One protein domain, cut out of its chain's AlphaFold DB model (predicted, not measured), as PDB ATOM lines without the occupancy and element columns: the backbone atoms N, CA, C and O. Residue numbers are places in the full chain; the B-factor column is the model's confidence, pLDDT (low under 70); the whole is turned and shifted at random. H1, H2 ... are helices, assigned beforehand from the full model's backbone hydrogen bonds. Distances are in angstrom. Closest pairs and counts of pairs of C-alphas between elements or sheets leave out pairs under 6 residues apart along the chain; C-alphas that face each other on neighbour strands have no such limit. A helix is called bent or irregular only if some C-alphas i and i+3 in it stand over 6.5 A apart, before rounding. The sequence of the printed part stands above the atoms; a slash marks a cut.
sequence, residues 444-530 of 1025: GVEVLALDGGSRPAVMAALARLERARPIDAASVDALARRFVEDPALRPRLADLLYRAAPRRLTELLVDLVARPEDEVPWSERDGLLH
ATOM      1  N   GLY A 444     -19.906   0.958  43.997       58.34
ATOM      2  CA  GLY A 444     -20.816  -0.157  43.689       58.34
ATOM      3  C   GLY A 444     -21.769  -0.541  44.832       58.34
ATOM      4  O   GLY A 444     -22.842  -1.090  44.585       58.34
ATOM      5  N   VAL A 445     -21.399  -0.260  46.083       64.56
ATOM      6  CA  VAL A 445     -22.171  -0.657  47.271       64.56
ATOM      7  C   VAL A 445     -23.290   0.348  47.561       64.56
ATOM      8  O   VAL A 445     -24.368  -0.054  48.000       64.56
ATOM      9  N   GLU A 446     -23.083   1.641  47.289       75.25
ATOM     10  CA  GLU A 446     -24.128   2.657  47.453       75.25
ATOM     11  C   GLU A 446     -25.255   2.508  46.426       75.25
ATOM     12  O   GLU A 446     -26.419   2.604  46.810       75.25
ATOM     13  N   VAL A 447     -24.944   2.197  45.163       77.25
ATOM     14  CA  VAL A 447     -25.955   2.003  44.106       77.25
ATOM     15  C   VAL A 447     -26.888   0.834  44.436       77.25
ATOM     16  O   VAL A 447     -28.106   0.987  44.400       77.25
ATOM     17  N   LEU A 448     -26.338  -0.310  44.861       70.50
ATOM     18  CA  LEU A 448     -27.136  -1.475  45.273       70.50
ATOM     19  C   LEU A 448     -28.009  -1.186  46.503       70.50
ATOM     20  O   LEU A 448     -29.125  -1.694  46.608       70.50
ATOM     21  N   ALA A 449     -27.518  -0.365  47.434       79.19
ATOM     22  CA  ALA A 449     -28.289   0.047  48.600       79.19
ATOM     23  C   ALA A 449     -29.411   1.036  48.240       79.19
ATOM     24  O   ALA A 449     -30.468   0.987  48.864       79.19
ATOM     25  N   LEU A 450     -29.211   1.902  47.242       81.19
ATOM     26  CA  LEU A 450     -30.219   2.849  46.760       81.19
ATOM     27  C   LEU A 450     -31.313   2.178  45.911       81.19
ATOM     28  O   LEU A 450     -32.479   2.522  46.076       81.19
ATOM     29  N   ASP A 451     -30.960   1.207  45.060       80.31
ATOM     30  CA  ASP A 451     -31.894   0.550  44.125       80.31
ATOM     31  C   ASP A 451     -32.700  -0.614  44.746       80.31
ATOM     32  O   ASP A 451     -33.603  -1.158  44.111       80.31
ATOM     33  N   GLY A 452     -32.407  -1.021  45.986       75.31
ATOM     34  CA  GLY A 452     -33.133  -2.127  46.628       75.31
ATOM     35  C   GLY A 452     -32.828  -2.374  48.105       75.31
ATOM     36  O   GLY A 452     -33.240  -3.397  48.654       75.31
ATOM     37  N   GLY A 453     -32.090  -1.478  48.762       76.56
ATOM     38  CA  GLY A 453     -31.745  -1.610  50.172       76.56
ATOM     39  C   GLY A 453     -32.916  -1.303  51.107       76.56
ATOM     40  O   GLY A 453     -33.854  -0.579  50.778       76.56
ATOM     41  N   SER A 454     -32.840  -1.827  52.331       80.12
ATOM     42  CA  SER A 454     -33.738  -1.412  53.411       80.12
ATOM     43  C   SER A 454     -33.563   0.084  53.715       80.12
ATOM     44  O   SER A 454     -32.499   0.653  53.472       80.12
ATOM     45  N   ARG A 455     -34.575   0.742  54.301       75.69
ATOM     46  CA  ARG A 455     -34.502   2.178  54.646       75.69
ATOM     47  C   ARG A 455     -33.227   2.552  55.435       75.69
ATOM     48  O   ARG A 455     -32.608   3.545  55.070       75.69
ATOM     49  N   PRO A 456     -32.747   1.768  56.424       69.94
ATOM     50  CA  PRO A 456     -31.456   2.025  57.072       69.94
ATOM     51  C   PRO A 456     -30.249   1.921  56.129       69.94
ATOM     52  O   PRO A 456     -29.321   2.720  56.236       69.94
ATOM     53  N   ALA A 457     -30.258   0.973  55.186       72.94
ATOM     54  CA  ALA A 457     -29.196   0.824  54.190       72.94
ATOM     55  C   ALA A 457     -29.171   2.007  53.210       72.94
ATOM     56  O   ALA A 457     -28.094   2.523  52.912       72.94
ATOM     57  N   VAL A 458     -30.349   2.483  52.790       78.19
ATOM     58  CA  VAL A 458     -30.512   3.711  52.000       78.19
ATOM     59  C   VAL A 458     -29.977   4.913  52.779       78.19
ATOM     60  O   VAL A 458     -29.138   5.639  52.264       78.19
ATOM     61  N   MET A 459     -30.366   5.098  54.046       77.12
ATOM     62  CA  MET A 459     -29.882   6.220  54.867       77.12
ATOM     63  C   MET A 459     -28.366   6.175  55.101       77.12
ATOM     64  O   MET A 459     -27.704   7.209  55.045       77.12
ATOM     65  N   ALA A 460     -27.796   4.985  55.304       73.44
ATOM     66  CA  ALA A 460     -26.352   4.808  55.417       73.44
ATOM     67  C   ALA A 460     -25.624   5.116  54.097       73.44
ATOM     68  O   ALA A 460     -24.541   5.701  54.122       73.44
ATOM     69  N   ALA A 461     -26.210   4.754  52.951       80.94
ATOM     70  CA  ALA A 461     -25.689   5.115  51.634       80.94
ATOM     71  C   ALA A 461     -25.763   6.631  51.397       80.94
ATOM     72  O   ALA A 461     -24.769   7.224  50.984       80.94
ATOM     73  N   LEU A 462     -26.874   7.282  51.759       79.06
ATOM     74  CA  LEU A 462     -27.025   8.738  51.677       79.06
ATOM     75  C   LEU A 462     -25.999   9.467  52.550       79.06
ATOM     76  O   LEU A 462     -25.330  10.367  52.058       79.06
ATOM     77  N   ALA A 463     -25.778   9.036  53.795       73.69
ATOM     78  CA  ALA A 463     -24.775   9.637  54.682       73.69
ATOM     79  C   ALA A 463     -23.324   9.458  54.186       73.69
ATOM     80  O   ALA A 463     -22.428  10.219  54.565       73.69
ATOM     81  N   ARG A 464     -23.052   8.432  53.369       78.75
ATOM     82  CA  ARG A 464     -21.760   8.264  52.682       78.75
ATOM     83  C   ARG A 464     -21.660   9.182  51.465       78.75
ATOM     84  O   ARG A 464     -20.669   9.896  51.339       78.75
ATOM     85  N   LEU A 465     -22.704   9.246  50.638       77.88
ATOM     86  CA  LEU A 465     -22.774  10.135  49.472       77.88
ATOM     87  C   LEU A 465     -22.768  11.625  49.853       77.88
ATOM     88  O   LEU A 465     -22.189  12.431  49.135       77.88
ATOM     89  N   GLU A 466     -23.326  12.000  51.008       77.06
ATOM     90  CA  GLU A 466     -23.261  13.363  51.565       77.06
ATOM     91  C   GLU A 466     -21.822  13.814  51.853       77.06
ATOM     92  O   GLU A 466     -21.534  15.013  51.778       77.06
ATOM     93  N   ARG A 467     -20.933  12.860  52.163       73.88
ATOM     94  CA  ARG A 467     -19.509  13.080  52.452       73.88
ATOM     95  C   ARG A 467     -18.613  12.905  51.225       73.88
ATOM     96  O   ARG A 467     -17.530  13.484  51.190       73.88
ATOM     97  N   ALA A 468     -19.048  12.142  50.225       72.69
ATOM     98  CA  ALA A 468     -18.283  11.896  49.009       72.69
ATOM     99  C   ALA A 468     -18.300  13.112  48.063       72.69
ATOM    100  O   ALA A 468     -19.350  13.693  47.783       72.69
ATOM    101  N   ARG A 469     -17.133  13.474  47.516       72.06
ATOM    102  CA  ARG A 469     -17.018  14.368  46.352       72.06
ATOM    103  C   ARG A 469     -15.903  13.873  45.424       72.06
ATOM    104  O   ARG A 469     -14.771  13.777  45.898       72.06
ATOM    105  N   PRO A 470     -16.166  13.630  44.123       75.00
ATOM    106  CA  PRO A 470     -17.448  13.721  43.395       75.00
ATOM    107  C   PRO A 470     -18.364  12.485  43.564       75.00
ATOM    108  O   PRO A 470     -17.891  11.408  43.910       75.00
ATOM    109  N   ILE A 471     -19.671  12.642  43.293       83.06
ATOM    110  CA  ILE A 471     -20.650  11.535  43.193       83.06
ATOM    111  C   ILE A 471     -20.651  11.021  41.747       83.06
ATOM    112  O   ILE A 471     -20.723  11.821  40.813       83.06
ATOM    113  N   ASP A 472     -20.558   9.705  41.547       86.62
ATOM    114  CA  ASP A 472     -20.533   9.101  40.213       86.62
ATOM    115  C   ASP A 472     -21.925   9.061  39.544       86.62
ATOM    116  O   ASP A 472     -22.966   9.157  40.198       86.62
ATOM    117  N   ALA A 473     -21.951   8.908  38.218       84.44
ATOM    118  CA  ALA A 473     -23.184   8.938  37.430       84.44
ATOM    119  C   ALA A 473     -24.177   7.813  37.785       84.44
ATOM    120  O   ALA A 473     -25.385   8.044  37.758       84.44
ATOM    121  N   ALA A 474     -23.697   6.624  38.165       84.19
ATOM    122  CA  ALA A 474     -24.577   5.514  38.534       84.19
ATOM    123  C   ALA A 474     -25.282   5.792  39.870       84.19
ATOM    124  O   ALA A 474     -26.478   5.528  40.011       84.19
ATOM    125  N   SER A 475     -24.569   6.403  40.819       87.50
ATOM    126  CA  SER A 475     -25.136   6.897  42.075       87.50
ATOM    127  C   SER A 475     -26.167   8.010  41.845       87.50
ATOM    128  O   SER A 475     -27.217   8.008  42.486       87.50
ATOM    129  N   VAL A 476     -25.933   8.928  40.897       87.88
ATOM    130  CA  VAL A 476     -26.920   9.958  40.509       87.88
ATOM    131  C   VAL A 476     -28.199   9.338  39.946       87.88
ATOM    132  O   VAL A 476     -29.296   9.742  40.335       87.88
ATOM    133  N   ASP A 477     -28.082   8.341  39.070       89.25
ATOM    134  CA  ASP A 477     -29.241   7.661  38.489       89.25
ATOM    135  C   ASP A 477     -30.056   6.897  39.543       89.25
ATOM    136  O   ASP A 477     -31.289   6.911  39.505       89.25
ATOM    137  N   ALA A 478     -29.383   6.273  40.513       89.81
ATOM    138  CA  ALA A 478     -30.037   5.601  41.633       89.81
ATOM    139  C   ALA A 478     -30.752   6.602  42.565       89.81
ATOM    140  O   ALA A 478     -31.900   6.380  42.955       89.81
ATOM    141  N   LEU A 479     -30.131   7.755  42.858       89.75
ATOM    142  CA  LEU A 479     -30.772   8.850  43.600       89.75
ATOM    143  C   LEU A 479     -32.016   9.379  42.867       89.75
ATOM    144  O   LEU A 479     -33.044   9.614  43.500       89.75
ATOM    145  N   ALA A 480     -31.938   9.541  41.543       89.31
ATOM    146  CA  ALA A 480     -33.029  10.025  40.698       89.31
ATOM    147  C   ALA A 480     -34.229   9.066  40.684       89.31
ATOM    148  O   ALA A 480     -35.367   9.508  40.855       89.31
ATOM    149  N   ARG A 481     -33.989   7.756  40.528       91.38
ATOM    150  CA  ARG A 481     -35.044   6.733  40.640       91.38
ATOM    151  C   ARG A 481     -35.696   6.773  42.016       91.38
ATOM    152  O   ARG A 481     -36.914   6.905  42.122       91.38
ATOM    153  N   ARG A 482     -34.877   6.779  43.071       89.69
ATOM    154  CA  ARG A 482     -35.374   6.781  44.449       89.69
ATOM    155  C   ARG A 482     -36.164   8.041  44.796       89.69
ATOM    156  O   ARG A 482     -37.132   7.967  45.546       89.69
ATOM    157  N   PHE A 483     -35.792   9.183  44.221       89.31
ATOM    158  CA  PHE A 483     -36.516  10.443  44.378       89.31
ATOM    159  C   PHE A 483     -37.953  10.356  43.844       89.31
ATOM    160  O   PHE A 483     -38.870  10.895  44.461       89.31
ATOM    161  N   VAL A 484     -38.175   9.649  42.735       87.94
ATOM    162  CA  VAL A 484     -39.523   9.416  42.191       87.94
ATOM    163  C   VAL A 484     -40.298   8.429  43.063       87.94
ATOM    164  O   VAL A 484     -41.458   8.684  43.385       87.94
ATOM    165  N   GLU A 485     -39.649   7.333  43.458       87.44
ATOM    166  CA  GLU A 485     -40.273   6.186  44.127       87.44
ATOM    167  C   GLU A 485     -40.621   6.408  45.607       87.44
ATOM    168  O   GLU A 485     -41.553   5.779  46.101       87.44
ATOM    169  N   ASP A 486     -39.883   7.260  46.331       86.56
ATOM    170  CA  ASP A 486     -40.018   7.405  47.788       86.56
ATOM    171  C   ASP A 486     -40.230   8.874  48.213       86.56
ATOM    172  O   ASP A 486     -39.261   9.586  48.514       86.56
ATOM    173  N   PRO A 487     -41.495   9.344  48.280       81.19
ATOM    174  CA  PRO A 487     -41.837  10.705  48.698       81.19
ATOM    175  C   PRO A 487     -41.210  11.123  50.033       81.19
ATOM    176  O   PRO A 487     -40.806  12.274  50.196       81.19
ATOM    177  N   ALA A 488     -41.063  10.185  50.975       76.19
ATOM    178  CA  ALA A 488     -40.573  10.462  52.323       76.19
ATOM    179  C   ALA A 488     -39.067  10.780  52.377       76.19
ATOM    180  O   ALA A 488     -38.590  11.292  53.390       76.19
ATOM    181  N   LEU A 489     -38.311  10.470  51.319       80.38
ATOM    182  CA  LEU A 489     -36.874  10.748  51.227       80.38
ATOM    183  C   LEU A 489     -36.554  11.966  50.350       80.38
ATOM    184  O   LEU A 489     -35.411  12.432  50.344       80.38
ATOM    185  N   ARG A 490     -37.543  12.518  49.637       84.75
ATOM    186  CA  ARG A 490     -37.348  13.601  48.664       84.75
ATOM    187  C   ARG A 490     -36.658  14.850  49.206       84.75
ATOM    188  O   ARG A 490     -35.796  15.338  48.488       84.75
ATOM    189  N   PRO A 491     -36.920  15.360  50.424       71.81
ATOM    190  CA  PRO A 491     -36.210  16.545  50.916       71.81
ATOM    191  C   PRO A 491     -34.691  16.338  50.987       71.81
ATOM    192  O   PRO A 491     -33.913  17.214  50.614       71.81
ATOM    193  N   ARG A 492     -34.264  15.142  51.408       71.69
ATOM    194  CA  ARG A 492     -32.849  14.786  51.571       71.69
ATOM    195  C   ARG A 492     -32.197  14.402  50.240       71.69
ATOM    196  O   ARG A 492     -31.071  14.801  49.959       71.69
ATOM    197  N   LEU A 493     -32.933  13.684  49.391       81.81
ATOM    198  CA  LEU A 493     -32.511  13.340  48.030       81.81
ATOM    199  C   LEU A 493     -32.430  14.571  47.120       81.81
ATOM    200  O   LEU A 493     -31.519  14.643  46.301       81.81
ATOM    201  N   ALA A 494     -33.329  15.546  47.277       74.25
ATOM    202  CA  ALA A 494     -33.323  16.795  46.519       74.25
ATOM    203  C   ALA A 494     -32.027  17.568  46.745       74.25
ATOM    204  O   ALA A 494     -31.435  18.029  45.781       74.25
ATOM    205  N   ASP A 495     -31.542  17.674  47.984       68.12
ATOM    206  CA  ASP A 495     -30.296  18.395  48.259       68.12
ATOM    207  C   ASP A 495     -29.067  17.691  47.650       68.12
ATOM    208  O   ASP A 495     -28.176  18.346  47.107       68.12
ATOM    209  N   LEU A 496     -29.037  16.354  47.656       75.19
ATOM    210  CA  LEU A 496     -27.983  15.569  47.004       75.19
ATOM    211  C   LEU A 496     -28.052  15.641  45.471       75.19
ATOM    212  O   LEU A 496     -27.034  15.884  44.824       75.19
ATOM    213  N   LEU A 497     -29.242  15.485  44.883       78.06
ATOM    214  CA  LEU A 497     -29.468  15.600  43.439       78.06
ATOM    215  C   LEU A 497     -29.236  17.025  42.938       78.06
ATOM    216  O   LEU A 497     -28.703  17.204  41.850       78.06
ATOM    217  N   TYR A 498     -29.571  18.041  43.729       74.19
ATOM    218  CA  TYR A 498     -29.289  19.436  43.403       74.19
ATOM    219  C   TYR A 498     -27.780  19.691  43.347       74.19
ATOM    220  O   TYR A 498     -27.299  20.372  42.443       74.19
ATOM    221  N   ARG A 499     -27.021  19.104  44.283       70.88
ATOM    222  CA  ARG A 499     -25.555  19.184  44.303       70.88
ATOM    223  C   ARG A 499     -24.904  18.407  43.155       70.88
ATOM    224  O   ARG A 499     -23.915  18.884  42.608       70.88
ATOM    225  N   ALA A 500     -25.424  17.226  42.815       77.50
ATOM    226  CA  ALA A 500     -24.785  16.310  41.869       77.50
ATOM    227  C   ALA A 500     -25.255  16.474  40.411       77.50
ATOM    228  O   ALA A 500     -24.449  16.376  39.491       77.50
ATOM    229  N   ALA A 501     -26.551  16.709  40.190       80.50
ATOM    230  CA  ALA A 501     -27.182  16.768  38.871       80.50
ATOM    231  C   ALA A 501     -28.457  17.644  38.880       80.50
ATOM    232  O   ALA A 501     -29.571  17.141  38.705       80.50
ATOM    233  N   PRO A 502     -28.331  18.974  39.039       64.94
ATOM    234  CA  PRO A 502     -29.483  19.860  39.222       64.94
ATOM    235  C   PRO A 502     -30.439  19.875  38.027       64.94
ATOM    236  O   PRO A 502     -31.646  19.932  38.231       64.94
ATOM    237  N   ARG A 503     -29.936  19.744  36.787       66.25
ATOM    238  CA  ARG A 503     -30.799  19.602  35.595       66.25
ATOM    239  C   ARG A 503     -31.708  18.379  35.699       66.25
ATOM    240  O   ARG A 503     -32.900  18.479  35.432       66.25
ATOM    241  N   ARG A 504     -31.153  17.250  36.154       76.88
ATOM    242  CA  ARG A 504     -31.900  16.006  36.331       76.88
ATOM    243  C   ARG A 504     -32.955  16.145  37.426       76.88
ATOM    244  O   ARG A 504     -34.074  15.691  37.238       76.88
ATOM    245  N   LEU A 505     -32.632  16.819  38.532       79.56
ATOM    246  CA  LEU A 505     -33.613  17.137  39.573       79.56
ATOM    247  C   LEU A 505     -34.761  18.000  39.030       79.56
ATOM    248  O   LEU A 505     -35.919  17.703  39.306       79.56
ATOM    249  N   THR A 506     -34.460  19.039  38.246       63.59
ATOM    250  CA  THR A 506     -35.485  19.896  37.635       63.59
ATOM    251  C   THR A 506     -36.418  19.103  36.721       63.59
ATOM    252  O   THR A 506     -37.629  19.247  36.846       63.59
ATOM    253  N   GLU A 507     -35.887  18.232  35.855       75.62
ATOM    254  CA  GLU A 507     -36.695  17.344  35.001       75.62
ATOM    255  C   GLU A 507     -37.644  16.465  35.832       75.62
ATOM    256  O   GLU A 507     -38.844  16.431  35.573       75.62
ATOM    257  N   LEU A 508     -37.128  15.819  36.884       78.31
ATOM    258  CA  LEU A 508     -37.924  14.954  37.761       78.31
ATOM    259  C   LEU A 508     -39.029  15.720  38.491       78.31
ATOM    260  O   LEU A 508     -40.137  15.211  38.646       78.31
ATOM    261  N   LEU A 509     -38.730  16.934  38.954       69.50
ATOM    262  CA  LEU A 509     -39.710  17.780  39.621       69.50
ATOM    263  C   LEU A 509     -40.814  18.228  38.647       69.50
ATOM    264  O   LEU A 509     -41.986  18.184  39.019       69.50
ATOM    265  N   VAL A 510     -40.468  18.616  37.410       68.81
ATOM    266  CA  VAL A 510     -41.448  18.978  36.364       68.81
ATOM    267  C   VAL A 510     -42.355  17.791  36.046       68.81
ATOM    268  O   VAL A 510     -43.578  17.942  36.040       68.81
ATOM    269  N   ASP A 511     -41.769  16.609  35.857       76.62
ATOM    270  CA  ASP A 511     -42.511  15.383  35.569       76.62
ATOM    271  C   ASP A 511     -43.450  15.003  36.721       76.62
ATOM    272  O   ASP A 511     -44.607  14.668  36.478       76.62
ATOM    273  N   LEU A 512     -42.993  15.074  37.978       76.56
ATOM    274  CA  LEU A 512     -43.812  14.750  39.155       76.56
ATOM    275  C   LEU A 512     -44.955  15.749  39.369       76.56
ATOM    276  O   LEU A 512     -46.072  15.340  39.674       76.56
ATOM    277  N   VAL A 513     -44.711  17.050  39.187       71.12
ATOM    278  CA  VAL A 513     -45.756  18.081  39.320       71.12
ATOM    279  C   VAL A 513     -46.827  17.942  38.233       71.12
ATOM    280  O   VAL A 513     -47.994  18.238  38.493       71.12
ATOM    281  N   ALA A 514     -46.456  17.461  37.041       69.44
ATOM    282  CA  ALA A 514     -47.368  17.251  35.919       69.44
ATOM    283  C   ALA A 514     -48.254  15.992  36.037       69.44
ATOM    284  O   ALA A 514     -49.221  15.870  35.281       69.44
ATOM    285  N   ARG A 515     -47.958  15.066  36.963       78.81
ATOM    286  CA  ARG A 515     -48.770  13.855  37.185       78.81
ATOM    287  C   ARG A 515     -50.140  14.190  37.772       78.81
ATOM    288  O   ARG A 515     -50.251  15.187  38.488       78.81
ATOM    289  N   PRO A 516     -51.187  13.396  37.496       73.38
ATOM    290  CA  PRO A 516     -52.521  13.626  38.044       73.38
ATOM    291  C   PRO A 516     -52.562  13.448  39.581       73.38
ATOM    292  O   PRO A 516     -51.634  12.931  40.197       73.38
ATOM    293  N   GLU A 517     -53.585  14.013  40.236       58.84
ATOM    294  CA  GLU A 517     -53.668  14.124  41.712       58.84
ATOM    295  C   GLU A 517     -53.751  12.773  42.437       58.84
ATOM    296  O   GLU A 517     -53.300  12.651  43.572       58.84
ATOM    297  N   ASP A 518     -54.285  11.757  41.768       72.88
ATOM    298  CA  ASP A 518     -54.314  10.372  42.232       72.88
ATOM    299  C   ASP A 518     -52.923   9.716  42.262       72.88
ATOM    300  O   ASP A 518     -52.721   8.759  43.007       72.88
ATOM    301  N   GLU A 519     -51.953  10.250  41.511       72.06
ATOM    302  CA  GLU A 519     -50.557   9.798  41.524       72.06
ATOM    303  C   GLU A 519     -49.659  10.640  42.440       72.06
ATOM    304  O   GLU A 519     -48.725  10.109  43.041       72.06
ATOM    305  N   VAL A 520     -49.914  11.950  42.540       76.06
ATOM    306  CA  VAL A 520     -49.172  12.882  43.404       76.06
ATOM    307  C   VAL A 520     -50.178  13.780  44.136       76.06
ATOM    308  O   VAL A 520     -50.644  14.773  43.558       76.06
ATOM    309  N   PRO A 521     -50.520  13.457  45.399       70.50
ATOM    310  CA  PRO A 521     -51.480  14.222  46.192       70.50
ATOM    311  C   PRO A 521     -51.068  15.688  46.359       70.50
ATOM    312  O   PRO A 521     -49.882  16.020  46.364       70.50
ATOM    313  N   TRP A 522     -52.035  16.588  46.559       56.56
ATOM    314  CA  TRP A 522     -51.756  18.029  46.641       56.56
ATOM    315  C   TRP A 522     -50.756  18.415  47.745       56.56
ATOM    316  O   TRP A 522     -49.886  19.247  47.509       56.56
ATOM    317  N   SER A 523     -50.823  17.770  48.914       56.66
ATOM    318  CA  SER A 523     -49.869  17.978  50.017       56.66
ATOM    319  C   SER A 523     -48.422  17.651  49.636       56.66
ATOM    320  O   SER A 523     -47.484  18.238  50.167       56.66
ATOM    321  N   GLU A 524     -48.234  16.719  48.705       64.94
ATOM    322  CA  GLU A 524     -46.935  16.328  48.168       64.94
ATOM    323  C   GLU A 524     -46.514  17.256  47.020       64.94
ATOM    324  O   GLU A 524     -45.359  17.681  46.952       64.94
ATOM    325  N   ARG A 525     -47.461  17.630  46.148       67.31
ATOM    326  CA  ARG A 525     -47.240  18.563  45.034       67.31
ATOM    327  C   ARG A 525     -46.821  19.952  45.521       67.31
ATOM    328  O   ARG A 525     -45.975  20.572  44.889       67.31
ATOM    329  N   ASP A 526     -47.354  20.404  46.650       53.53
ATOM    330  CA  ASP A 526     -46.983  21.668  47.289       53.53
ATOM    331  C   ASP A 526     -45.497  21.696  47.700       53.53
ATOM    332  O   ASP A 526     -44.736  22.582  47.301       53.53
ATOM    333  N   GLY A 527     -45.027  20.633  48.363       57.19
ATOM    334  CA  GLY A 527     -43.606  20.452  48.673       57.19
ATOM    335  C   GLY A 527     -42.719  20.375  47.422       57.19
ATOM    336  O   GLY A 527     -41.619  20.928  47.403       57.19
ATOM    337  N   LEU A 528     -43.197  19.740  46.346       63.75
ATOM    338  CA  LEU A 528     -42.481  19.669  45.066       63.75
ATOM    339  C   LEU A 528     -42.406  21.027  44.354       63.75
ATOM    340  O   LEU A 528     -41.363  21.345  43.788       63.75
ATOM    341  N   LEU A 529     -43.464  21.842  44.408       54.22
ATOM    342  CA  LEU A 529     -43.492  23.202  43.855       54.22
ATOM    343  C   LEU A 529     -42.525  24.130  44.599       54.22
ATOM    344  O   LEU A 529     -41.802  24.906  43.966       54.22
ATOM    345  N   HIS A 530     -42.439  23.981  45.923       51.44
ATOM    346  CA  HIS A 530     -41.426  24.647  46.736       51.44
ATOM    347  C   HIS A 530     -39.995  24.247  46.341       51.44
ATOM    348  O   HIS A 530     -39.124  25.115  46.269       51.44
TER     349      HIS A 530
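This is residues 444 to 530 of the 1025 residues of an uncharacterized protein of Pseudenhygromyxa sp. WMMC2535 (UniProt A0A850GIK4). Six short helices zigzag in a stepped double row: H1, H3 and H5 run one way, and H2, H4 and H6 return in a second, looser row. H3, H4 and H5 form an up-and-down bundle, each running against the one before. The 87 printed residues, all helix in class, are compact: radius of gyration of the C-alphas 12.8 A, spans 35 by 26 by 17 A.

Start at H1, residues 444 to 452; it touches H3, residues 473 to 485, closest at C-alphas 447 and 475, 5.4 A. H3 touches H4, residues 487 to 500, closest at C-alphas 483 and 490, 5.4 A, a shallow tilt of 28 degrees, opposite ways. Every O i to N i+4 pair is within hydrogen-bond range in H3; H4 has 7 of 10.

Find C-alpha 444 at (-20.816, -0.157, 43.689). H2 spans residues 455 to 465, H5 502 to 514, 18.4 A long, and H6 522 to 530, ending at (-41.426, 24.647, 46.736). H4, 19.2 A, is irregular: C-alphas 488 and 491 are 7.6 A apart.

The printed part has no cut and no long link; residues 522 to 530 are under pLDDT 70.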